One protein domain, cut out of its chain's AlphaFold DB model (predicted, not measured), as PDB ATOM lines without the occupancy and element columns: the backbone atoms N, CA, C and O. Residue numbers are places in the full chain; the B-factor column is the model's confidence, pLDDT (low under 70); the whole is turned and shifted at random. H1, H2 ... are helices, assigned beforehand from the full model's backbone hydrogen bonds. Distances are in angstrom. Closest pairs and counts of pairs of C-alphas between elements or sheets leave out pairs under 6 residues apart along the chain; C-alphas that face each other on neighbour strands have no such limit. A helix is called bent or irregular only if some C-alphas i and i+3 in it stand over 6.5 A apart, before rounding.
ATOM      1  N   ALA A  87      70.030-134.699 -51.856       88.06
ATOM      2  CA  ALA A  87      69.299-133.560 -52.417       88.06
ATOM      3  C   ALA A  87      68.458-132.819 -51.358       88.06
ATOM      4  O   ALA A  87      68.422-131.588 -51.335       88.06
ATOM      5  N   VAL A  88      67.809-133.550 -50.443       91.19
ATOM      6  CA  VAL A  88      67.052-132.956 -49.327       91.19
ATOM      7  C   VAL A  88      67.977-132.202 -48.371       91.19
ATOM      8  O   VAL A  88      67.639-131.102 -47.928       91.19
ATOM      9  N   LYS A  89      69.153-132.759 -48.069       92.94
ATOM     10  CA  LYS A  89      70.152-132.109 -47.218       92.94
ATOM     11  C   LYS A  89      70.683-130.823 -47.856       92.94
ATOM     12  O   LYS A  89      70.663-129.784 -47.203       92.94
ATOM     13  N   VAL A  90      71.049-130.863 -49.137       92.75
ATOM     14  CA  VAL A  90      71.494-129.680 -49.892       92.75
ATOM     15  C   VAL A  90      70.410-128.599 -49.905       92.75
ATOM     16  O   VAL A  90      70.703-127.442 -49.618       92.75
ATOM     17  N   ASN A  91      69.146-128.959 -50.151       92.81
ATOM     18  CA  ASN A  91      68.033-128.003 -50.102       92.81
ATOM     19  C   ASN A  91      67.872-127.360 -48.718       92.81
ATOM     20  O   ASN A  91      67.623-126.158 -48.618       92.81
ATOM     21  N   ARG A  92      68.049-128.136 -47.645       93.12
ATOM     22  CA  ARG A  92      68.005-127.616 -46.274       93.12
ATOM     23  C   ARG A  92      69.140-126.625 -46.004       93.12
ATOM     24  O   ARG A  92      68.900-125.591 -45.382       93.12
ATOM     25  N   ASP A  93      70.346-126.922 -46.476       94.38
ATOM     26  CA  ASP A  93      71.516-126.058 -46.294       94.38
ATOM     27  C   ASP A  93      71.402-124.761 -47.110       94.38
ATOM     28  O   ASP A  93      71.701-123.679 -46.598       94.38
ATOM     29  N   LEU A  94      70.891-124.839 -48.343       94.62
ATOM     30  CA  LEU A  94      70.598-123.665 -49.172       94.62
ATOM     31  C   LEU A  94      69.538-122.768 -48.530       94.62
ATOM     32  O   LEU A  94      69.735-121.557 -48.453       94.62
ATOM     33  N   LEU A  95      68.454-123.354 -48.012       93.69
ATOM     34  CA  LEU A  95      67.412-122.601 -47.315       93.69
ATOM     35  C   LEU A  95      67.968-121.905 -46.068       93.69
ATOM     36  O   LEU A  95      67.676-120.739 -45.821       93.69
ATOM     37  N   LYS A  96      68.810-122.599 -45.297       92.62
ATOM     38  CA  LYS A  96      69.471-122.011 -44.132       92.62
ATOM     39  C   LYS A  96      70.345-120.819 -44.531       92.62
ATOM     40  O   LYS A  96      70.257-119.770 -43.902       92.62
ATOM     41  N   ARG A  97      71.146-120.960 -45.590       93.38
ATOM     42  CA  ARG A  97      71.980-119.872 -46.113       93.38
ATOM     43  C   ARG A  97      71.142-118.684 -46.585       93.38
ATOM     44  O   ARG A  97      71.520-117.548 -46.328       93.38
ATOM     45  N   GLN A  98      70.023-118.936 -47.260       94.00
ATOM     46  CA  GLN A  98      69.107-117.886 -47.704       94.00
ATOM     47  C   GLN A  98      68.568-117.088 -46.510       94.00
ATOM     48  O   GLN A  98      68.652-115.865 -46.510       94.00
ATOM     49  N   LEU A  99      68.118-117.779 -45.459       89.81
ATOM     50  CA  LEU A  99      67.648-117.142 -44.227       89.81
ATOM     51  C   LEU A  99      68.746-116.315 -43.543       89.81
ATOM     52  O   LEU A  99      68.488-115.205 -43.090       89.81
ATOM     53  N   GLU A 100      69.980-116.825 -43.499       89.69
ATOM     54  CA  GLU A 100      71.125-116.086 -42.953       89.69
ATOM     55  C   GLU A 100      71.445-114.828 -43.776       89.69
ATOM     56  O   GLU A 100      71.802-113.794 -43.209       89.69
ATOM     57  N   LEU A 101      71.320-114.892 -45.103       90.44
ATOM     58  CA  LEU A 101      71.523-113.735 -45.974       90.44
ATOM     59  C   LEU A 101      70.413-112.697 -45.804       90.44
ATOM     60  O   LEU A 101      70.722-111.511 -45.742       90.44
ATOM     61  N   GLU A 102      69.156-113.125 -45.693       87.38
ATOM     62  CA  GLU A 102      68.010-112.238 -45.464       87.38
ATOM     63  C   GLU A 102      68.111-111.525 -44.109       87.38
ATOM     64  O   GLU A 102      67.938-110.310 -44.044       87.38
ATOM     65  N   GLU A 103      68.483-112.247 -43.047       87.44
ATOM     66  CA  GLU A 103      68.649-111.675 -41.704       87.44
ATOM     67  C   GLU A 103      69.797-110.652 -41.649       87.44
ATOM     68  O   GLU A 103      69.686-109.621 -40.985       87.44
ATOM     69  N   ASN A 104      70.896-110.903 -42.369       90.56
ATOM     70  CA  ASN A 104      72.100-110.069 -42.306       90.56
ATOM     71  C   ASN A 104      72.227-109.053 -43.451       90.56
ATOM     72  O   ASN A 104      73.206-108.305 -43.479       90.56
ATOM     73  N   ALA A 105      71.280-108.990 -44.392       92.19
ATOM     74  CA  ALA A 105      71.410-108.199 -45.619       92.19
ATOM     75  C   ALA A 105      71.752-106.725 -45.350       92.19
ATOM     76  O   ALA A 105      72.664-106.165 -45.963       92.19
ATOM     77  N   ILE A 106      71.058-106.105 -44.394       90.19
ATOM     78  CA  ILE A 106      71.262-104.691 -44.061       90.19
ATOM     79  C   ILE A 106      72.601-104.487 -43.340       90.19
ATOM     80  O   ILE A 106      73.310-103.523 -43.617       90.19
ATOM     81  N   ASP A 107      72.993-105.399 -42.452       92.19
ATOM     82  CA  ASP A 107      74.268-105.292 -41.733       92.19
ATOM     83  C   ASP A 107      75.467-105.501 -42.675       92.19
ATOM     84  O   ASP A 107      76.473-104.796 -42.567       92.19
ATOM     85  N   LEU A 108      75.338-106.400 -43.654       92.88
ATOM     86  CA  LEU A 108      76.305-106.555 -44.742       92.88
ATOM     87  C   LEU A 108      76.383-105.293 -45.609       92.88
ATOM     88  O   LEU A 108      77.478-104.891 -46.006       92.88
ATOM     89  N   ALA A 109      75.252-104.630 -45.866       90.56
ATOM     90  CA  ALA A 109      75.247-103.347 -46.560       90.56
ATOM     91  C   ALA A 109      75.996-102.272 -45.750       90.56
ATOM     92  O   ALA A 109      76.853-101.598 -46.315       90.56
ATOM     93  N   VAL A 110      75.771-102.166 -44.433       91.69
ATOM     94  CA  VAL A 110      76.531-101.252 -43.550       91.69
ATOM     95  C   VAL A 110      78.032-101.488 -43.668       91.69
ATOM     96  O   VAL A 110      78.785-100.545 -43.910       91.69
ATOM     97  N   GLN A 111      78.469-102.743 -43.566       93.75
ATOM     98  CA  GLN A 111      79.885-103.093 -43.691       93.75
ATOM     99  C   GLN A 111      80.449-102.713 -45.063       93.75
ATOM    100  O   GLN A 111      81.543-102.160 -45.152       93.75
ATOM    101  N   LYS A 112      79.685-102.949 -46.135       91.31
ATOM    102  CA  LYS A 112      80.088-102.600 -47.500       91.31
ATOM    103  C   LYS A 112      80.255-101.093 -47.690       91.31
ATOM    104  O   LYS A 112      81.219-100.678 -48.324       91.31
ATOM    105  N   TYR A 113      79.353-100.277 -47.146       88.81
ATOM    106  CA  TYR A 113      79.470 -98.816 -47.215       88.81
ATOM    107  C   TYR A 113      80.676 -98.303 -46.430       88.81
ATOM    108  O   TYR A 113      81.413 -97.454 -46.925       88.81
ATOM    109  N   GLN A 114      80.923 -98.858 -45.244       89.75
ATOM    110  CA  GLN A 114      82.094 -98.506 -44.441       89.75
ATOM    111  C   GLN A 114      83.407 -98.892 -45.137       89.75
ATOM    112  O   GLN A 114      84.350 -98.105 -45.137       89.75
ATOM    113  N   ALA A 115      83.461-100.066 -45.773       89.38
ATOM    114  CA  ALA A 115      84.619-100.498 -46.554       89.38
ATOM    115  C   ALA A 115      84.846 -99.600 -47.779       89.38
ATOM    116  O   ALA A 115      85.952 -99.114 -47.989       89.38
ATOM    117  N   MET A 116      83.783 -99.313 -48.534       86.12
ATOM    118  CA  MET A 116      83.825 -98.429 -49.700       86.12
ATOM    119  C   MET A 116      84.314 -97.024 -49.331       86.12
ATOM    120  O   MET A 116      85.158 -96.464 -50.021       86.12
ATOM    121  N   LYS A 117      83.854 -96.478 -48.203       83.56
ATOM    122  CA  LYS A 117      84.364 -95.214 -47.665       83.56
ATOM    123  C   LYS A 117      85.862 -95.290 -47.351       83.56
ATOM    124  O   LYS A 117      86.619 -94.426 -47.786       83.56
ATOM    125  N   ALA A 118      86.294 -96.324 -46.628       85.44
ATOM    126  CA  ALA A 118      87.701 -96.497 -46.274       85.44
ATOM    127  C   ALA A 118      88.602 -96.617 -47.518       85.44
ATOM    128  O   ALA A 118      89.731 -96.131 -47.516       85.44
ATOM    129  N   GLU A 119      88.108 -97.231 -48.597       82.19
ATOM    130  CA  GLU A 119      88.801 -97.290 -49.888       82.19
ATOM    131  C   GLU A 119      88.930 -95.907 -50.545       82.19
ATOM    132  O   GLU A 119      90.021 -95.551 -50.998       82.19
ATOM    133  N   VAL A 120      87.859 -95.102 -50.543       79.75
ATOM    134  CA  VAL A 120      87.877 -93.724 -51.071       79.75
ATOM    135  C   VAL A 120      88.877 -92.856 -50.308       79.75
ATOM    136  O   VAL A 120      89.698 -92.181 -50.933       79.75
ATOM    137  N   GLU A 121      88.859 -92.914 -48.974       81.19
ATOM    138  CA  GLU A 121      89.763 -92.145 -48.109       81.19
ATOM    139  C   GLU A 121      91.228 -92.570 -48.273       81.19
ATOM    140  O   GLU A 121      92.120 -91.724 -48.349       81.19
ATOM    141  N   LYS A 122      91.495 -93.881 -48.337       80.88
ATOM    142  CA  LYS A 122      92.862 -94.418 -48.361       80.88
ATOM    143  C   LYS A 122      93.560 -94.208 -49.699       80.88
ATOM    144  O   LYS A 122      94.771 -94.003 -49.726       80.88
ATOM    145  N   ILE A 123      92.833 -94.354 -50.804       63.19
ATOM    146  CA  ILE A 123      93.455 -94.478 -52.125       63.19
ATOM    147  C   ILE A 123      93.379 -93.151 -52.895       63.19
ATOM    148  O   ILE A 123      94.126 -92.950 -53.850       63.19
ATOM    149  N   GLY A 124      92.471 -92.234 -52.529       63.03
ATOM    150  CA  GLY A 124      92.170 -91.061 -53.362       63.03
ATOM    151  C   GLY A 124      91.657 -91.441 -54.761       63.03
ATOM    152  O   GLY A 124      91.466 -90.583 -55.620       63.03
ATOM    153  N   GLN A 125      91.413 -92.734 -55.008       59.88
ATOM    154  CA  GLN A 125      90.874 -93.281 -56.245       59.88
ATOM    155  C   GLN A 125      89.349 -93.324 -56.157       59.88
ATOM    156  O   GLN A 125      88.736 -94.379 -56.269       59.88
ATOM    157  N   GLY A 126      88.714 -92.155 -56.054       61.56
ATOM    158  CA  GLY A 126      87.285 -92.051 -56.371       61.56
ATOM    159  C   GLY A 126      86.971 -92.516 -57.806       61.56
ATOM    160  O   GLY A 126      85.838 -92.857 -58.110       61.56
ATOM    161  N   VAL A 127      87.984 -92.597 -58.679       62.25
ATOM    162  CA  VAL A 127      87.875 -92.999 -60.092       62.25
ATOM    163  C   VAL A 127      87.518 -94.483 -60.279       62.25
ATOM    164  O   VAL A 127      86.962 -94.838 -61.315       62.25
ATOM    165  N   SER A 128      87.820 -95.363 -59.315       71.50
ATOM    166  CA  SER A 128      87.506 -96.799 -59.434       71.50
ATOM    167  C   SER A 128      86.056 -97.132 -59.068       71.50
ATOM    168  O   SER A 128      85.541 -98.178 -59.473       71.50
ATOM    169  N   LEU A 129      85.380 -96.244 -58.334       77.06
ATOM    170  CA  LEU A 129      83.982 -96.409 -57.959       77.06
ATOM    171  C   LEU A 129      83.041 -95.918 -59.055       77.06
ATOM    172  O   LEU A 129      83.313 -94.967 -59.789       77.06
ATOM    173  N   ARG A 130      81.868 -96.551 -59.144       84.81
ATOM    174  CA  ARG A 130      80.812 -96.070 -60.042       84.81
ATOM    175  C   ARG A 130      80.288 -94.723 -59.523       84.81
ATOM    176  O   ARG A 130      80.094 -94.604 -58.316       84.81
ATOM    177  N   PRO A 131      79.935 -93.753 -60.387       85.12
ATOM    178  CA  PRO A 131      79.467 -92.434 -59.946       85.12
ATOM    179  C   PRO A 131      78.342 -92.467 -58.897       85.12
ATOM    180  O   PRO A 131      78.376 -91.724 -57.922       85.12
ATOM    181  N   ALA A 132      77.379 -93.383 -59.037       85.81
ATOM    182  CA  ALA A 132      76.301 -93.552 -58.062       85.81
ATOM    183  C   ALA A 132      76.791 -94.031 -56.680       85.81
ATOM    184  O   ALA A 132      76.235 -93.643 -55.660       85.81
ATOM    185  N   GLN A 133      77.833 -94.866 -56.638       86.94
ATOM    186  CA  GLN A 133      78.417 -95.363 -55.390       86.94
ATOM    187  C   GLN A 133      79.150 -94.256 -54.630       86.94
ATOM    188  O   GLN A 133      79.059 -94.210 -53.409       86.94
ATOM    189  N   ILE A 134      79.811 -93.351 -55.356       85.62
ATOM    190  CA  ILE A 134      80.470 -92.172 -54.783       85.62
ATOM    191  C   ILE A 134      79.430 -91.284 -54.098       85.62
ATOM    192  O   ILE A 134      79.557 -90.999 -52.915       85.62
ATOM    193  N   LEU A 135      78.338 -90.947 -54.798       86.88
ATOM    194  CA  LEU A 135      77.254 -90.136 -54.231       86.88
ATOM    195  C   LEU A 135      76.647 -90.765 -52.970       86.88
ATOM    196  O   LEU A 135      76.400 -90.084 -51.979       86.88
ATOM    197  N   LEU A 136      76.419 -92.077 -53.004       89.44
ATOM    198  CA  LEU A 136      75.884 -92.819 -51.868       89.44
ATOM    199  C   LEU A 136      76.845 -92.830 -50.671       89.44
ATOM    200  O   LEU A 136      76.390 -92.704 -49.534       89.44
ATOM    201  N   ALA A 137      78.152 -92.953 -50.912       87.81
ATOM    202  CA  ALA A 137      79.167 -92.848 -49.869       87.81
ATOM    203  C   ALA A 137      79.213 -91.430 -49.272       87.81
ATOM    204  O   ALA A 137      79.213 -91.289 -48.050       87.81
ATOM    205  N   ASP A 138      79.146 -90.398 -50.116       87.50
ATOM    206  CA  ASP A 138      79.168 -88.992 -49.697       87.50
ATOM    207  C   ASP A 138      77.947 -88.612 -48.841       87.50
ATOM    208  O   ASP A 138      78.052 -87.812 -47.911       87.50
ATOM    209  N   TRP A 139      76.771 -89.185 -49.120       89.62
ATOM    210  CA  TRP A 139      75.547 -88.919 -48.350       89.62
ATOM    211  C   TRP A 139      75.431 -89.734 -47.063       89.62
ATOM    212  O   TRP A 139      74.669 -89.352 -46.170       89.62
ATOM    213  N   PHE A 140      76.165 -90.840 -46.950       90.94
ATOM    214  CA  PHE A 140      76.031 -91.763 -45.830       90.94
ATOM    215  C   PHE A 140      76.420 -91.130 -44.487       90.94
ATOM    216  O   PHE A 140      75.603 -91.135 -43.564       90.94
ATOM    217  N   ASP A 141      77.609 -90.527 -44.369       90.62
ATOM    218  CA  ASP A 141      78.065 -89.953 -43.092       90.62
ATOM    219  C   ASP A 141      77.239 -88.748 -42.619       90.62
ATOM    220  O   ASP A 141      76.875 -88.716 -41.433       90.62
ATOM    221  N   PRO A 142      76.908 -87.758 -43.482       90.75
ATOM    222  CA  PRO A 142      76.062 -86.644 -43.071       90.75
ATOM    223  C   PRO A 142      74.699 -87.131 -42.579       90.75
ATOM    224  O   PRO A 142      74.221 -86.673 -41.540       90.75
ATOM    225  N   LEU A 143      74.099 -88.109 -43.268       89.94
ATOM    226  CA  LEU A 143      72.817 -88.681 -42.875       89.94
ATOM    227  C   LEU A 143      72.911 -89.470 -41.561       89.94
ATOM    228  O   LEU A 143      72.046 -89.327 -40.697       89.94
ATOM    229  N   SER A 144      73.954 -90.280 -41.375       92.75
ATOM    230  CA  SER A 144      74.186 -91.013 -40.120       92.75
ATOM    231  C   SER A 144      74.389 -90.076 -38.938       92.75
ATOM    232  O   SER A 144      73.851 -90.318 -37.856       92.75
ATOM    233  N   THR A 145      75.116 -88.978 -39.142       90.62
ATOM    234  CA  THR A 145      75.334 -87.956 -38.112       90.62
ATOM    235  C   THR A 145      74.021 -87.278 -37.732       90.62
ATOM    236  O   THR A 145      73.703 -87.189 -36.549       90.62
ATOM    237  N   ALA A 146      73.205 -86.915 -38.719       87.12
ATOM    238  CA  ALA A 146      71.891 -86.316 -38.502       87.12
ATOM    239  C   ALA A 146      70.941 -87.213 -37.709       87.12
ATOM    240  O   ALA A 146      70.296 -86.780 -36.758       87.12
ATOM    241  N   ILE A 147      70.874 -88.491 -38.090       90.19
ATOM    242  CA  ILE A 147      70.030 -89.469 -37.406       90.19
ATOM    243  C   ILE A 147      70.522 -89.667 -35.973       90.19
ATOM    244  O   ILE A 147      69.706 -89.771 -35.062       90.19
ATOM    245  N   ARG A 148      71.840 -89.676 -35.748       93.00
ATOM    246  CA  ARG A 148      72.419 -89.767 -34.404       93.00
ATOM    247  C   ARG A 148      72.046 -88.560 -33.543       93.00
ATOM    248  O   ARG A 148      71.651 -88.744 -32.394       93.00
ATOM    249  N   GLU A 149      72.153 -87.347 -34.077       87.81
ATOM    250  CA  GLU A 149      71.717 -86.125 -33.389       87.81
ATOM    251  C   GLU A 149      70.229 -86.189 -33.040       87.81
ATOM    252  O   GLU A 149      69.840 -85.896 -31.912       87.81
ATOM    253  N   GLU A 150      69.399 -86.671 -33.964       85.56
ATOM    254  CA  GLU A 150      67.968 -86.812 -33.720       85.56
ATOM    255  C   GLU A 150      67.652 -87.890 -32.672       85.56
ATOM    256  O   GLU A 150      66.839 -87.671 -31.774       85.56
ATOM    257  N   GLN A 151      68.349 -89.027 -32.697       89.25
ATOM    258  CA  GLN A 151      68.255 -90.046 -31.648       89.25
ATOM    259  C   GLN A 151      68.639 -89.479 -30.271       89.25
ATOM    260  O   GLN A 151      67.984 -89.786 -29.270       89.25
ATOM    261  N   LEU A 152      69.671 -88.631 -30.200       87.44
ATOM    262  CA  LEU A 152      70.049 -87.937 -28.968       87.44
ATOM    263  C   LEU A 152      68.948 -86.970 -28.520       87.44
ATOM    264  O   LEU A 152      68.547 -87.019 -27.357       87.44
ATOM    265  N   ASN A 153      68.396 -86.165 -29.430       83.81
ATOM    266  CA  ASN A 153      67.294 -85.245 -29.137       83.81
ATOM    267  C   ASN A 153      66.080 -85.979 -28.561       83.81
ATOM    268  O   ASN A 153      65.536 -85.560 -27.541       83.81
ATOM    269  N   ILE A 154      65.696 -87.111 -29.154       83.44
ATOM    270  CA  ILE A 154      64.604 -87.959 -28.662       83.44
ATOM    271  C   ILE A 154      64.916 -88.470 -27.250       83.44
ATOM    272  O   ILE A 154      64.070 -88.406 -26.352       83.44
ATOM    273  N   LYS A 155      66.149 -88.941 -27.019       83.56
ATOM    274  CA  LYS A 155      66.586 -89.437 -25.709       83.56
ATOM    275  C   LYS A 155      66.499 -88.351 -24.632       83.56
ATOM    276  O   LYS A 155      65.981 -88.630 -23.552       83.56
ATOM    277  N   TYR A 156      66.922 -87.122 -24.925       81.88
ATOM    278  CA  TYR A 156      66.838 -86.001 -23.983       81.88
ATOM    279  C   TYR A 156      65.403 -85.462 -23.814       81.88
ATOM    280  O   TYR A 156      64.981 -85.198 -22.690       81.88
ATOM    281  N   SER A 157      64.614 -85.365 -24.892       73.44
ATOM    282  CA  SER A 157      63.215 -84.885 -24.867       73.44
ATOM    283  C   SER A 157      62.298 -85.791 -24.034       73.44
ATOM    284  O   SER A 157      61.412 -85.323 -23.301       73.44
ATOM    285  N   SER A 158      62.554 -87.104 -24.076       63.81
ATOM    286  CA  SER A 158      61.764 -88.109 -23.359       63.81
ATOM    287  C   SER A 158      61.812 -88.000 -21.831       63.81
ATOM    288  O   SER A 158      60.935 -88.539 -21.159       63.81
ATOM    289  N   GLN A 159      62.771 -87.253 -21.276       67.44
ATOM    290  CA  GLN A 159      62.893 -87.027 -19.834       67.44
ATOM    291  C   GLN A 159      62.036 -85.868 -19.304       67.44
ATOM    292  O   GLN A 159      61.996 -85.674 -18.092       67.44
ATOM    293  N   GLY A 160      61.344 -85.095 -20.158       51.66
ATOM    294  CA  GLY A 160      60.694 -83.877 -19.663       51.66
ATOM    295  C   GLY A 160      59.421 -83.388 -20.342       51.66
ATOM    296  O   GLY A 160      58.579 -82.865 -19.619       51.66
ATOM    297  N   LYS A 161      59.251 -83.476 -21.672       56.12
ATOM    298  CA  LYS A 161      58.168 -82.715 -22.355       56.12
ATOM    299  C   LYS A 161      57.903 -83.087 -23.827       56.12
ATOM    300  O   LYS A 161      57.296 -82.294 -24.538       56.12
ATOM    301  N   GLY A 162      58.339 -84.257 -24.296       57.47
ATOM    302  CA  GLY A 162      58.120 -84.663 -25.692       57.47
ATOM    303  C   GLY A 162      56.638 -84.790 -26.070       57.47
ATOM    304  O   GLY A 162      55.818 -85.248 -25.263       57.47
ATOM    305  N   ALA A 163      56.297 -84.393 -27.300       58.47
ATOM    306  CA  ALA A 163      54.950 -84.533 -27.855       58.47
ATOM    307  C   ALA A 163      54.509 -86.013 -27.885       58.47
ATOM    308  O   ALA A 163      55.337 -86.918 -27.980       58.47
ATOM    309  N   ILE A 164      53.197 -86.282 -27.827       58.03
ATOM    310  CA  ILE A 164      52.637 -87.653 -27.806       58.03
ATOM    311  C   ILE A 164      53.144 -88.493 -28.997       58.03
ATOM    312  O   ILE A 164      53.442 -89.676 -28.839       58.03
ATOM    313  N   SER A 165      53.323 -87.861 -30.160       63.94
ATOM    314  CA  SER A 165      53.911 -88.455 -31.368       63.94
ATOM    315  C   SER A 165      55.350 -88.943 -31.178       63.94
ATOM    316  O   SER A 165      55.715 -90.006 -31.673       63.94
ATOM    317  N   GLU A 166      56.173 -88.205 -30.431       66.06
ATOM    318  CA  GLU A 166      57.586 -88.544 -30.216       66.06
ATOM    319  C   GLU A 166      57.732 -89.803 -29.356       66.06
ATOM    320  O   GLU A 166      58.577 -90.655 -29.635       66.06
ATOM    321  N   LYS A 167      56.852 -89.971 -28.359       71.38
ATOM    322  CA  LYS A 167      56.874 -91.127 -27.448       71.38
ATOM    323  C   LYS A 167      56.595 -92.449 -28.154       71.38
ATOM    324  O   LYS A 167      57.177 -93.466 -27.790       71.38
ATOM    325  N   ALA A 168      55.723 -92.443 -29.160       73.81
ATOM    326  CA  ALA A 168      55.418 -93.652 -29.915       73.81
ATOM    327  C   ALA A 168      56.611 -94.095 -30.779       73.81
ATOM    328  O   ALA A 168      56.821 -95.289 -30.984       73.81
ATOM    329  N   ILE A 169      57.368 -93.136 -31.329       73.81
ATOM    330  CA  ILE A 169      58.409 -93.382 -32.348       73.81
ATOM    331  C   ILE A 169      59.717 -93.811 -31.698       73.81
ATOM    332  O   ILE A 169      60.448 -94.659 -32.219       73.81
ATOM    333  N   GLN A 170      59.974 -93.231 -30.531       79.50
ATOM    334  CA  GLN A 170      61.165 -93.422 -29.734       79.50
ATOM    335  C   GLN A 170      61.666 -94.875 -29.634       79.50
ATOM    336  O   GLN A 170      62.848 -95.083 -29.918       79.50
ATOM    337  N   PRO A 171      60.851 -95.890 -29.272       82.88
ATOM    338  CA  PRO A 171      61.364 -97.249 -29.096       82.88
ATOM    339  C   PRO A 171      61.957 -97.853 -30.375       82.88
ATOM    340  O   PRO A 171      62.901 -98.627 -30.281       82.88
ATOM    341  N   TYR A 172      61.466 -97.482 -31.561       84.38
ATOM    342  CA  TYR A 172      61.941 -98.050 -32.830       84.38
ATOM    343  C   TYR A 172      63.193 -97.344 -33.336       84.38
ATOM    344  O   TYR A 172      64.157 -98.000 -33.727       84.38
ATOM    345  N   LEU A 173      63.210 -96.007 -33.275       85.94
ATOM    346  CA  LEU A 173      64.381 -95.235 -33.689       85.94
ATOM    347  C   LEU A 173      65.577 -95.467 -32.769       85.94
ATOM    348  O   LEU A 173      66.694 -95.502 -33.266       85.94
ATOM    349  N   LEU A 174      65.378 -95.640 -31.458       90.81
ATOM    350  CA  LEU A 174      66.484 -95.863 -30.518       90.81
ATOM    351  C   LEU A 174      67.010 -97.303 -30.511       90.81
ATOM    352  O   LEU A 174      68.099 -97.545 -29.990       90.81
ATOM    353  N   LEU A 175      66.253 -98.260 -31.054       92.19
ATOM    354  CA  LEU A 175      66.667 -99.661 -31.094       92.19
ATOM    355  C   LEU A 175      67.715 -99.927 -32.181       92.19
ATOM    356  O   LEU A 175      68.601-100.767 -32.005       92.19
ATOM    357  N   LEU A 176      67.604 -99.230 -33.311       93.50
ATOM    358  CA  LEU A 176      68.497 -99.400 -34.449       93.50
ATOM    359  C   LEU A 176      69.675 -98.425 -34.374       93.50
ATOM    360  O   LEU A 176      69.554 -97.282 -33.937       93.50
ATOM    361  N   LYS A 177      70.839 -98.882 -34.841       95.25
ATOM    362  CA  LYS A 177      72.012 -98.016 -34.992       95.25
ATOM    363  C   LYS A 177      71.752 -96.957 -36.074       95.25
ATOM    364  O   LYS A 177      71.118 -97.295 -37.079       95.25
ATOM    365  N   PRO A 178      72.262 -95.723 -35.922       94.94
ATOM    366  CA  PRO A 178      72.033 -94.657 -36.897       94.94
ATOM    367  C   PRO A 178      72.539 -95.040 -38.293       94.94
ATOM    368  O   PRO A 178      71.845 -94.796 -39.274       94.94
ATOM    369  N   GLU A 179      73.668 -95.749 -38.379       95.69
ATOM    370  CA  GLU A 179      74.244 -96.236 -39.638       95.69
ATOM    371  C   GLU A 179      73.287 -97.182 -40.383       95.69
ATOM    372  O   GLU A 179      73.155 -97.131 -41.607       95.69
ATOM    373  N   LYS A 180      72.568 -98.027 -39.635       95.81
ATOM    374  CA  LYS A 180      71.605 -98.980 -40.195       95.81
ATOM    375  C   LYS A 180      70.383 -98.253 -40.760       95.81
ATOM    376  O   LYS A 180      69.947 -98.551 -41.869       95.81
ATOM    377  N   ILE A 181      69.876 -97.261 -40.025       95.19
ATOM    378  CA  ILE A 181      68.755 -96.425 -40.472       95.19
ATOM    379  C   ILE A 181      69.155 -95.620 -41.715       95.19
ATOM    380  O   ILE A 181      68.382 -95.565 -42.666       95.19
ATOM    381  N   SER A 182      70.362 -95.044 -41.755       94.88
ATOM    382  CA  SER A 182      70.844 -94.296 -42.924       94.88
ATOM    383  C   SER A 182      70.815 -95.122 -44.200       94.88
ATOM    384  O   SER A 182      70.349 -94.633 -45.223       94.88
ATOM    385  N   ILE A 183      71.276 -96.372 -44.151       95.56
ATOM    386  CA  ILE A 183      71.279 -97.241 -45.333       95.56
ATOM    387  C   ILE A 183      69.875 -97.606 -45.773       95.56
ATOM    388  O   ILE A 183      69.607 -97.559 -46.969       95.56
ATOM    389  N   ILE A 184      68.977 -97.906 -44.832       95.56
ATOM    390  CA  ILE A 184      67.563 -98.142 -45.147       95.56
ATOM    391  C   ILE A 184      66.988 -96.936 -45.893       95.56
ATOM    392  O   ILE A 184      66.392 -97.094 -46.953       95.56
ATOM    393  N   VAL A 185      67.219 -95.730 -45.371       95.56
ATOM    394  CA  VAL A 185      66.721 -94.485 -45.962       95.56
ATOM    395  C   VAL A 185      67.325 -94.253 -47.347       95.56
ATOM    396  O   VAL A 185      66.584 -93.999 -48.289       95.56
ATOM    397  N   LEU A 186      68.648 -94.365 -47.499       94.12
ATOM    398  CA  LEU A 186      69.322 -94.150 -48.783       94.12
ATOM    399  C   LEU A 186      68.850 -95.139 -49.847       94.12
ATOM    400  O   LEU A 186      68.494 -94.726 -50.949       94.12
ATOM    401  N   HIS A 187      68.827 -96.433 -49.521       94.19
ATOM    402  CA  HIS A 187      68.423 -97.464 -50.470       94.19
ATOM    403  C   HIS A 187      66.959 -97.320 -50.873       94.19
ATOM    404  O   HIS A 187      66.659 -97.401 -52.062       94.19
ATOM    405  N   GLU A 188      66.070 -97.056 -49.916       95.56
ATOM    406  CA  GLU A 188      64.645 -96.924 -50.202       95.56
ATOM    407  C   GLU A 188      64.343 -95.670 -51.021       95.56
ATOM    408  O   GLU A 188      63.611 -95.729 -52.006       95.56
ATOM    409  N   LEU A 189      64.942 -94.528 -50.676       93.44
ATOM    410  CA  LEU A 189      64.727 -93.304 -51.443       93.44
ATOM    411  C   LEU A 189      65.260 -93.429 -52.868       93.44
ATOM    412  O   LEU A 189      64.563 -93.046 -53.805       93.44
ATOM    413  N   VAL A 190      66.460 -93.986 -53.059       93.00
ATOM    414  CA  VAL A 190      66.998 -94.215 -54.407       93.00
ATOM    415  C   VAL A 190      66.110 -95.181 -55.183       93.00
ATOM    416  O   VAL A 190      65.815 -94.922 -56.346       93.00
ATOM    417  N   HIS A 191      65.627 -96.247 -54.544       94.31
ATOM    418  CA  HIS A 191      64.698 -97.188 -55.161       94.31
ATOM    419  C   HIS A 191      63.413 -96.500 -55.647       94.31
ATOM    420  O   HIS A 191      63.074 -96.597 -56.827       94.31
ATOM    421  N   ILE A 192      62.752 -95.737 -54.771       94.06
ATOM    422  CA  ILE A 192      61.528 -94.984 -55.076       94.06
ATOM    423  C   ILE A 192      61.767 -93.976 -56.212       94.06
ATOM    424  O   ILE A 192      60.970 -93.881 -57.146       94.06
ATOM    425  N   LEU A 193      62.872 -93.225 -56.160       90.75
ATOM    426  CA  LEU A 193      63.208 -92.215 -57.169       90.75
ATOM    427  C   LEU A 193      63.552 -92.830 -58.532       90.75
ATOM    428  O   LEU A 193      63.239 -92.240 -59.562       90.75
ATOM    429  N   MET A 194      64.161 -94.018 -58.558       92.50
ATOM    430  CA  MET A 194      64.459 -94.729 -59.804       92.50
ATOM    431  C   MET A 194      63.216 -95.352 -60.449       92.50
ATOM    432  O   MET A 194      63.187 -95.502 -61.669       92.50
ATOM    433  N   GLN A 195      62.198 -95.712 -59.663       94.75
ATOM    434  CA  GLN A 195      60.939 -96.252 -60.189       94.75
ATOM    435  C   GLN A 195      60.069 -95.187 -60.860       94.75
ATOM    436  O   GLN A 195      59.458 -95.464 -61.892       94.75
ATOM    437  N   SER A 196      60.031 -93.974 -60.302       93.56
ATOM    438  CA  SER A 196      59.225 -92.872 -60.837       93.56
ATOM    439  C   SER A 196      60.118 -91.669 -61.160       93.56
ATOM    440  O   SER A 196      60.347 -90.830 -60.285       93.56
ATOM    441  N   PRO A 197      60.588 -91.511 -62.414       89.44
ATOM    442  CA  PRO A 197      61.442 -90.382 -62.795       89.44
ATOM    443  C   PRO A 197      60.721 -89.027 -62.710       89.44
ATOM    444  O   PRO A 197      61.366 -87.993 -62.583       89.44
ATOM    445  N   ALA A 198      59.383 -89.025 -62.728       92.31
ATOM    446  CA  ALA A 198      58.558 -87.841 -62.476       92.31
ATOM    447  C   ALA A 198      58.527 -87.420 -60.988       92.31
ATOM    448  O   ALA A 198      57.883 -86.432 -60.637       92.31
ATOM    449  N   GLY A 199      59.205 -88.168 -60.114       90.56
ATOM    450  CA  GLY A 199      59.172 -88.000 -58.668       90.56
ATOM    451  C   GLY A 199      58.019 -88.756 -58.008       90.56
ATOM    452  O   GLY A 199      57.138 -89.315 -58.658       90.56
ATOM    453  N   ASN A 200      58.039 -88.773 -56.677       93.94
ATOM    454  CA  ASN A 200      56.982 -89.345 -55.847       93.94
ATOM    455  C   ASN A 200      56.548 -88.336 -54.786       93.94
ATOM    456  O   ASN A 200      57.316 -87.463 -54.379       93.94
ATOM    457  N   ALA A 201      55.314 -88.479 -54.300       94.00
ATOM    458  CA  ALA A 201      54.832 -87.661 -53.198       94.00
ATOM    459  C   ALA A 201      55.726 -87.847 -51.959       94.00
ATOM    460  O   ALA A 201      56.079 -88.963 -51.571       94.00
ATOM    461  N   TYR A 202      56.051 -86.743 -51.291       89.75
ATOM    462  CA  TYR A 202      56.889 -86.759 -50.092       89.75
ATOM    463  C   TYR A 202      56.326 -87.668 -48.983       89.75
ATOM    464  O   TYR A 202      57.051 -88.423 -48.333       89.75
ATOM    465  N   THR A 203      55.007 -87.630 -48.794       90.62
ATOM    466  CA  THR A 203      54.293 -88.456 -47.813       90.62
ATOM    467  C   THR A 203      54.420 -89.949 -48.102       90.62
ATOM    468  O   THR A 203      54.551 -90.725 -47.158       90.62
ATOM    469  N   PHE A 204      54.442 -90.338 -49.380       92.56
ATOM    470  CA  PHE A 204      54.652 -91.719 -49.812       92.56
ATOM    471  C   PHE A 204      56.067 -92.196 -49.464       92.56
ATOM    472  O   PHE A 204      56.232 -93.268 -48.887       92.56
ATOM    473  N   CYS A 205      57.085 -91.367 -49.711       91.38
ATOM    474  CA  CYS A 205      58.468 -91.681 -49.337       91.38
ATOM    475  C   CYS A 205      58.602 -91.896 -47.820       91.38
ATOM    476  O   CYS A 205      59.173 -92.890 -47.376       91.38
ATOM    477  N   CYS A 206      58.011 -91.002 -47.018       90.31
ATOM    478  CA  CYS A 206      58.018 -91.117 -45.558       90.31
ATOM    479  C   CYS A 206      57.366 -92.414 -45.066       90.31
ATOM    480  O   CYS A 206      57.846 -93.030 -44.117       90.31
ATOM    481  N   GLU A 207      56.253 -92.803 -45.685       91.12
ATOM    482  CA  GLU A 207      55.510 -93.996 -45.300       91.12
ATOM    483  C   GLU A 207      56.296 -95.278 -45.599       91.12
ATOM    484  O   GLU A 207      56.382 -96.152 -44.738       91.12
ATOM    485  N   ASN A 208      56.919 -95.389 -46.774       93.94
ATOM    486  CA  ASN A 208      57.715 -96.571 -47.113       93.94
ATOM    487  C   ASN A 208      58.962 -96.692 -46.230       93.94
ATOM    488  O   ASN A 208      59.184 -97.737 -45.618       93.94
ATOM    489  N   VAL A 209      59.697 -95.593 -46.041       93.69
ATOM    490  CA  VAL A 209      60.856 -95.555 -45.134       93.69
ATOM    491  C   VAL A 209      60.452 -95.953 -43.710       93.69
ATOM    492  O   VAL A 209      61.097 -96.798 -43.087       93.69
ATOM    493  N   GLY A 210      59.351 -95.398 -43.194       90.69
ATOM    494  CA  GLY A 210      58.852 -95.741 -41.864       90.69
ATOM    495  C   GLY A 210      58.462 -97.217 -41.730       90.69
ATOM    496  O   GLY A 210      58.702 -97.810 -40.677       90.69
ATOM    497  N   LYS A 211      57.891 -97.831 -42.782       92.56
ATOM    498  CA  LYS A 211      57.500 -99.254 -42.779       92.56
ATOM    499  C   LYS A 211      58.724-100.147 -42.642       92.56
ATOM    500  O   LYS A 211      58.707-101.049 -41.809       92.56
ATOM    501  N   ILE A 212      59.781 -99.853 -43.397       94.31
ATOM    502  CA  ILE A 212      61.008-100.656 -43.410       94.31
ATOM    503  C   ILE A 212      61.776-100.511 -42.092       94.31
ATOM    504  O   ILE A 212      62.201-101.504 -41.508       94.31
ATOM    505  N   ILE A 213      61.902 -99.289 -41.561       93.81
ATOM    506  CA  ILE A 213      62.533 -99.063 -40.248       93.81
ATOM    507  C   ILE A 213      61.789 -99.835 -39.157       93.81
ATOM    508  O   ILE A 213      62.405-100.465 -38.296       93.81
ATOM    509  N   LYS A 214      60.456 -99.808 -39.196       89.38
ATOM    510  CA  LYS A 214      59.623-100.541 -38.248       89.38
ATOM    511  C   LYS A 214      59.823-102.054 -38.370       89.38
ATOM    512  O   LYS A 214      60.010-102.703 -37.342       89.38
ATOM    513  N   SER A 215      59.771-102.621 -39.579       91.38
ATOM    514  CA  SER A 215      59.976-104.065 -39.768       91.38
ATOM    515  C   SER A 215      61.360-104.496 -39.301       91.38
ATOM    516  O   SER A 215      61.483-105.516 -38.631       91.38
ATOM    517  N   GLU A 216      62.380-103.680 -39.562       93.38
ATOM    518  CA  GLU A 216      63.745-103.950 -39.119       93.38
ATOM    519  C   GLU A 216      63.883-103.898 -37.591       93.38
ATOM    520  O   GLU A 216      64.516-104.754 -36.976       93.38
ATOM    521  N   ALA A 217      63.245-102.924 -36.940       91.94
ATOM    522  CA  ALA A 217      63.223-102.847 -35.486       91.94
ATOM    523  C   ALA A 217      62.528-104.071 -34.861       91.94
ATOM    524  O   ALA A 217      63.032-104.632 -33.889       91.94
ATOM    525  N   ILE A 218      61.413-104.536 -35.433       90.25
ATOM    526  CA  ILE A 218      60.726-105.754 -34.971       90.25
ATOM    527  C   ILE A 218      61.619-106.984 -35.164       90.25
ATOM    528  O   ILE A 218      61.814-107.743 -34.212       90.25
ATOM    529  N   ALA A 219      62.237-107.142 -36.339       90.31
ATOM    530  CA  ALA A 219      63.177-108.228 -36.610       90.31
ATOM    531  C   ALA A 219      64.334-108.236 -35.597       90.31
ATOM    532  O   ALA A 219      64.706-109.282 -35.056       90.31
ATOM    533  N   LYS A 220      64.847-107.052 -35.236       90.31
ATOM    534  CA  LYS A 220      65.866-106.906 -34.196       90.31
ATOM    535  C   LYS A 220      65.372-107.392 -32.829       90.31
ATOM    536  O   LYS A 220      66.092-108.154 -32.181       90.31
ATOM    537  N   ILE A 221      64.162-107.011 -32.408       90.62
ATOM    538  CA  ILE A 221      63.552-107.482 -31.149       90.62
ATOM    539  C   ILE A 221      63.443-109.010 -31.149       90.62
ATOM    540  O   ILE A 221      63.832-109.660 -30.177       90.62
ATOM    541  N   GLU A 222      62.951-109.598 -32.236       89.69
ATOM    542  CA  GLU A 222      62.800-111.048 -32.361       89.69
ATOM    543  C   GLU A 222      64.145-111.783 -32.329       89.69
ATOM    544  O   GLU A 222      64.280-112.794 -31.631       89.69
ATOM    545  N   SER A 223      65.163-111.259 -33.020       87.94
ATOM    546  CA  SER A 223      66.522-111.814 -32.996       87.94
ATOM    547  C   SER A 223      67.101-111.813 -31.573       87.94
ATOM    548  O   SER A 223      67.663-112.813 -31.117       87.94
ATOM    549  N   ASP A 224      66.887-110.737 -30.808       87.69
ATOM    550  CA  ASP A 224      67.360-110.629 -29.429       87.69
ATOM    551  C   ASP A 224      66.589-111.558 -28.487       87.69
ATOM    552  O   ASP A 224      67.196-112.166 -27.601       87.69
ATOM    553  N   LYS A 225      65.279-111.746 -28.704       88.88
ATOM    554  CA  LYS A 225      64.471-112.746 -27.986       88.88
ATOM    555  C   LYS A 225      65.002-114.162 -28.227       88.88
ATOM    556  O   LYS A 225      65.256-114.877 -27.257       88.88
ATOM    557  N   LYS A 226      65.273-114.539 -29.485       86.75
ATOM    558  CA  LYS A 226      65.855-115.847 -29.856       86.75
ATOM    559  C   LYS A 226      67.253-116.059 -29.263       86.75
ATOM    560  O   LYS A 226      67.599-117.163 -28.848       86.75
ATOM    561  N   ARG A 227      68.076-115.009 -29.185       83.00
ATOM    562  CA  ARG A 227      69.397-115.074 -28.529       83.00
ATOM    563  C   ARG A 227      69.277-115.239 -27.015       83.00
ATOM    564  O   ARG A 227      70.065-115.971 -26.417       83.00
ATOM    565  N   ARG A 228      68.294-114.586 -26.387       82.44
ATOM    566  CA  ARG A 228      68.024-114.711 -24.947       82.44
ATOM    567  C   ARG A 228      67.455-116.078 -24.579       82.44
ATOM    568  O   ARG A 228      67.873-116.613 -23.558       82.44
ATOM    569  N   SER A 229      66.562-116.660 -25.382       80.00
ATOM    570  CA  SER A 229      66.009-117.997 -25.117       80.00
ATOM    571  C   SER A 229      67.082-119.082 -25.195       80.00
ATOM    572  O   SER A 229      67.213-119.855 -24.254       80.00
ATOM    573  N   LYS A 230      67.952-119.044 -26.215       76.81
ATOM    574  CA  LYS A 230      69.129-119.931 -26.302       76.81
ATOM    575  C   LYS A 230      70.054-119.810 -25.085       76.81
ATOM    576  O   LYS A 230      70.640-120.793 -24.651       76.81
ATOM    577  N   LYS A 231      70.184-118.605 -24.515       74.81
ATOM    578  CA  LYS A 231      70.978-118.372 -23.297       74.81
ATOM    579  C   LYS A 231      70.254-118.831 -22.021       74.81
ATOM    580  O   LYS A 231      70.917-119.267 -21.087       74.81
ATOM    581  N   LYS A 232      68.920-118.749 -21.969       58.94
ATOM    582  CA  LYS A 232      68.096-119.211 -20.836       58.94
ATOM    583  C   LYS A 232      67.922-120.727 -20.774       58.94
ATOM    584  O   LYS A 232      67.755-121.242 -19.678       58.94
ATOM    585  N   GLU A 233      68.052-121.454 -21.883       52.25
ATOM    586  CA  GLU A 233      68.176-122.924 -21.832       52.25
ATOM    587  C   GLU A 233      69.436-123.385 -21.073       52.25
ATOM    588  O   GLU A 233      69.495-124.518 -20.612       52.25
ATOM    589  N   ILE A 234      70.409-122.489 -20.864       56.06
ATOM    590  CA  ILE A 234      71.612-122.739 -20.054       56.06
ATOM    591  C   ILE A 234      71.432-122.252 -18.601       56.06
ATOM    592  O   ILE A 234      72.122-122.730 -17.708       56.06
ATOM    593  N   PHE A 235      70.493-121.340 -18.325       47.19
ATOM    594  CA  PHE A 235      70.186-120.862 -16.970       47.19
ATOM    595  C   PHE A 235      68.699-120.499 -16.843       47.19
ATOM    596  O   PHE A 235      68.232-119.468 -17.337       47.19
ATOM    597  N   VAL A 236      67.955-121.364 -16.150       50.66
ATOM    598  CA  VAL A 236      66.534-121.200 -15.827       50.66
ATOM    599  C   VAL A 236      66.338-119.982 -14.924       50.66
ATOM    600  O   VAL A 236      66.676-120.029 -13.744       50.66
ATOM    601  N   THR A 237      65.747-118.894 -15.437       42.53
ATOM    602  CA  THR A 237      64.970-117.952 -14.601       42.53
ATOM    603  C   THR A 237      63.985-117.073 -15.395       42.53
ATOM    604  O   THR A 237      64.330-116.489 -16.427       42.53
ATOM    605  N   ALA A 238      62.761-117.021 -14.851       47.31
ATOM    606  CA  ALA A 238      61.585-116.134 -14.974       47.31
ATOM    607  C   ALA A 238      61.275-115.337 -16.276       47.31
ATOM    608  O   ALA A 238      62.177-114.749 -16.877       47.31
ATOM    609  N   PRO A 239      59.994-115.227 -16.700       42.16
ATOM    610  CA  PRO A 239      59.578-114.473 -17.890       42.16
ATOM    611  C   PRO A 239      59.597-112.948 -17.662       42.16
ATOM    612  O   PRO A 239      59.265-112.474 -16.581       42.16
ATOM    613  N   LEU A 240      59.958-112.183 -18.699       45.06
ATOM    614  CA  LEU A 240      59.741-110.729 -18.781       45.06
ATOM    615  C   LEU A 240      58.366-110.457 -19.432       45.06
ATOM    616  O   LEU A 240      57.944-111.268 -20.259       45.06
ATOM    617  N   PRO A 241      57.682-109.343 -19.107       48.72
ATOM    618  CA  PRO A 241      56.401-108.987 -19.714       48.72
ATOM    619  C   PRO A 241      56.655-108.416 -21.114       48.72
ATOM    620  O   PRO A 241      57.308-107.383 -21.251       48.72
ATOM    621  N   ASP A 242      56.235-109.122 -22.165       52.44
ATOM    622  CA  ASP A 242      56.746-108.858 -23.515       52.44
ATOM    623  C   ASP A 242      55.747-109.295 -24.609       52.44
ATOM    624  O   ASP A 242      56.039-110.193 -25.399       52.44
ATOM    625  N   THR A 243      54.548-108.693 -24.651       50.97
ATOM    626  CA  THR A 243      53.502-109.048 -25.646       50.97
ATOM    627  C   THR A 243      52.798-107.886 -26.357       50.97
ATOM    628  O   THR A 243      52.196-108.122 -27.401       50.97
ATOM    629  N   ASP A 244      52.930-106.633 -25.916       51.59
ATOM    630  CA  ASP A 244      52.076-105.558 -26.468       51.59
ATOM    631  C   ASP A 244      52.667-104.829 -27.691       51.59
ATOM    632  O   ASP A 244      51.959-104.133 -28.421       51.59
ATOM    633  N   LEU A 245      53.960-105.017 -27.976       54.28
ATOM    634  CA  LEU A 245      54.634-104.343 -29.098       54.28
ATOM    635  C   LEU A 245      54.468-105.061 -30.446       54.28
ATOM    636  O   LEU A 245      54.600-104.425 -31.486       54.28
ATOM    637  N   VAL A 246      54.187-106.368 -30.445       53.75
ATOM    638  CA  VAL A 246      54.147-107.180 -31.680       53.75
ATOM    639  C   VAL A 246      52.740-107.230 -32.290       53.75
ATOM    640  O   VAL A 246      52.609-107.317 -33.506       53.75
ATOM    641  N   ASN A 247      51.689-107.086 -31.474       49.19
ATOM    642  CA  ASN A 247      50.294-107.248 -31.910       49.19
ATOM    643  C   ASN A 247      49.540-105.933 -32.164       49.19
ATOM    644  O   ASN A 247      48.373-105.964 -32.556       49.19
ATOM    645  N   SER A 248      50.162-104.772 -31.954       56.62
ATOM    646  CA  SER A 248      49.525-103.505 -32.313       56.62
ATOM    647  C   SER A 248      49.657-103.283 -33.821       56.62
ATOM    648  O   SER A 248      50.735-103.029 -34.344       56.62
ATOM    649  N   THR A 249      48.556-103.376 -34.564       54.69
ATOM    650  CA  THR A 249      48.507-102.870 -35.941       54.69
ATOM    651  C   THR A 249      48.707-101.357 -35.881       54.69
ATOM    652  O   THR A 249      47.822-100.607 -35.482       54.69
ATOM    653  N   PHE A 250      49.923-100.907 -36.180       59.62
ATOM    654  CA  PHE A 250      50.306 -99.504 -36.026       59.62
ATOM    655  C   PHE A 250      49.544 -98.597 -36.995       59.62
ATOM    656  O   PHE A 250      49.366 -98.943 -38.163       59.62
ATOM    657  N   SER A 251      49.167 -97.408 -36.517       64.94
ATOM    658  CA  SER A 251      48.512 -96.388 -37.342       64.94
ATOM    659  C   SER A 251      49.414 -95.950 -38.514       64.94
ATOM    660  O   SER A 251      50.612 -95.739 -38.309       64.94
ATOM    661  N   PRO A 252      48.880 -95.747 -39.731       71.00
ATOM    662  CA  PRO A 252      49.622 -95.161 -40.853       71.00
ATOM    663  C   PRO A 252      50.284 -93.813 -40.516       71.00
ATOM    664  O   PRO A 252      51.374 -93.508 -41.006       71.00
ATOM    665  N   ASP A 253      49.672 -93.032 -39.622       73.88
ATOM    666  CA  ASP A 253      50.202 -91.735 -39.188       73.88
ATOM    667  C   ASP A 253      51.528 -91.874 -38.445       73.88
ATOM    668  O   ASP A 253      52.424 -91.043 -38.590       73.88
ATOM    669  N   PHE A 254      51.676 -92.955 -37.682       68.94
ATOM    670  CA  PHE A 254      52.880 -93.254 -36.924       68.94
ATOM    671  C   PHE A 254      54.084 -93.466 -37.847       68.94
ATOM    672  O   PHE A 254      55.121 -92.821 -37.712       68.94
ATOM    673  N   VAL A 255      53.908 -94.335 -38.839       73.31
ATOM    674  CA  VAL A 255      54.913 -94.671 -39.850       73.31
ATOM    675  C   VAL A 255      55.346 -93.419 -40.615       73.31
ATOM    676  O   VAL A 255      56.539 -93.156 -40.775       73.31
ATOM    677  N   ARG A 256      54.370 -92.606 -41.030       77.88
ATOM    678  CA  ARG A 256      54.620 -91.344 -41.725       77.88
ATOM    679  C   ARG A 256      55.429 -90.372 -40.869       77.88
ATOM    680  O   ARG A 256      56.281 -89.671 -41.407       77.88
ATOM    681  N   GLN A 257      55.184 -90.317 -39.560       75.69
ATOM    682  CA  GLN A 257      55.937 -89.440 -38.663       75.69
ATOM    683  C   GLN A 257      57.409 -89.853 -38.537       75.69
ATOM    684  O   GLN A 257      58.257 -88.962 -38.523       75.69
ATOM    685  N   ILE A 258      57.729 -91.157 -38.521       73.25
ATOM    686  CA  ILE A 258      59.125 -91.640 -38.528       73.25
ATOM    687  C   ILE A 258      59.857 -91.108 -39.759       73.25
ATOM    688  O   ILE A 258      60.890 -90.451 -39.635       73.25
ATOM    689  N   GLY A 259      59.291 -91.343 -40.947       73.44
ATOM    690  CA  GLY A 259      59.885 -90.871 -42.195       73.44
ATOM    691  C   GLY A 259      59.981 -89.348 -42.241       73.44
ATOM    692  O   GLY A 259      61.025 -88.805 -42.587       73.44
ATOM    693  N   ARG A 260      58.931 -88.643 -41.800       79.50
ATOM    694  CA  ARG A 260      58.911 -87.178 -41.776       79.50
ATOM    695  C   ARG A 260      60.022 -86.604 -40.904       79.50
ATOM    696  O   ARG A 260      60.629 -85.622 -41.310       79.50
ATOM    697  N   ARG A 261      60.270 -87.185 -39.728       74.94
ATOM    698  CA  ARG A 261      61.309 -86.715 -38.804       74.94
ATOM    699  C   ARG A 261      62.699 -86.849 -39.422       74.94
ATOM    700  O   ARG A 261      63.476 -85.907 -39.390       74.94
ATOM    701  N   ILE A 262      62.968 -87.992 -40.049       76.50
ATOM    702  CA  ILE A 262      64.253 -88.260 -40.706       76.50
ATOM    703  C   ILE A 262      64.468 -87.329 -41.906       76.50
ATOM    704  O   ILE A 262      65.581 -86.860 -42.126       76.50
ATOM    705  N   LEU A 263      63.413 -87.059 -42.679       77.38
ATOM    706  CA  LEU A 263      63.526 -86.350 -43.953       77.38
ATOM    707  C   LEU A 263      63.309 -84.825 -43.864       77.38
ATOM    708  O   LEU A 263      63.863 -84.113 -44.696       77.38
ATOM    709  N   LEU A 264      62.543 -84.296 -42.894       68.00
ATOM    710  CA  LEU A 264      62.336 -82.841 -42.725       68.00
ATOM    711  C   LEU A 264      63.285 -82.191 -41.726       68.00
ATOM    712  O   LEU A 264      63.703 -81.059 -41.954       68.00
ATOM    713  N   ASP A 265      63.587 -82.852 -40.606       59.78
ATOM    714  CA  ASP A 265      64.365 -82.219 -39.530       59.78
ATOM    715  C   ASP A 265      65.873 -82.312 -39.760       59.78
ATOM    716  O   ASP A 265      66.667 -81.855 -38.934       59.78
ATOM    717  N   GLY A 266      66.269 -82.818 -40.931       51.69
ATOM    718  CA  GLY A 266      67.614 -82.704 -41.448       51.69
ATOM    719  C   GLY A 266      68.004 -81.240 -41.650       51.69
ATOM    720  O   GLY A 266      68.033 -80.739 -42.765       51.69
TER     721      GLY A 266
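AT A GLANCE: This is residues 87 to 266 of the 276 residues of the protein "DNA-directed RNA polymerase" of Blastocystis hominis (UniProt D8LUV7). The longest helix, H1, bends: residues 87 to 102 stick out, while H1b packs on H4 in a body of crossed helices, H2 to H6. Residues 226 to 241 also stick out. The printed part has 180 residues and six named helices, H1 to H6, class all helix, only just loose, close to compact: radius of gyration of the C-alphas 19.1 A, spans 56 by 56 by 33 A.

IN THESE COORDINATES: H1, residues 87 to 123 from C-alpha (69.299, -133.560, -52.417), and H2, 131 to 157, each one helix by hydrogen bonds, are bent: C-alphas 103 and 106 are 7.8 A apart, 138 and 141 6.8 A. H3 is 164 to 175, H4 178 to 195, H5 202 to 232, 45.1 A long, H6 252 to 264, ending at (62.336, -82.841, -42.725).

HOW THE PARTS SIT: Arm H1b, from 106, touches H4 with residues 106 to 110 alone, closest C-alphas 110 and 180, 6.4 A. H5, with 203 to 214 alone, touches H6, closest C-alphas 206 and 259, 3.9 A. Only H3 lacks some O i to N i+4 pairs within hydrogen-bond range, having 4 of 8.

THE WHOLE: The printed part has no cut. The H5 to H6 link is long; residues 232 to 251 are under pLDDT 70.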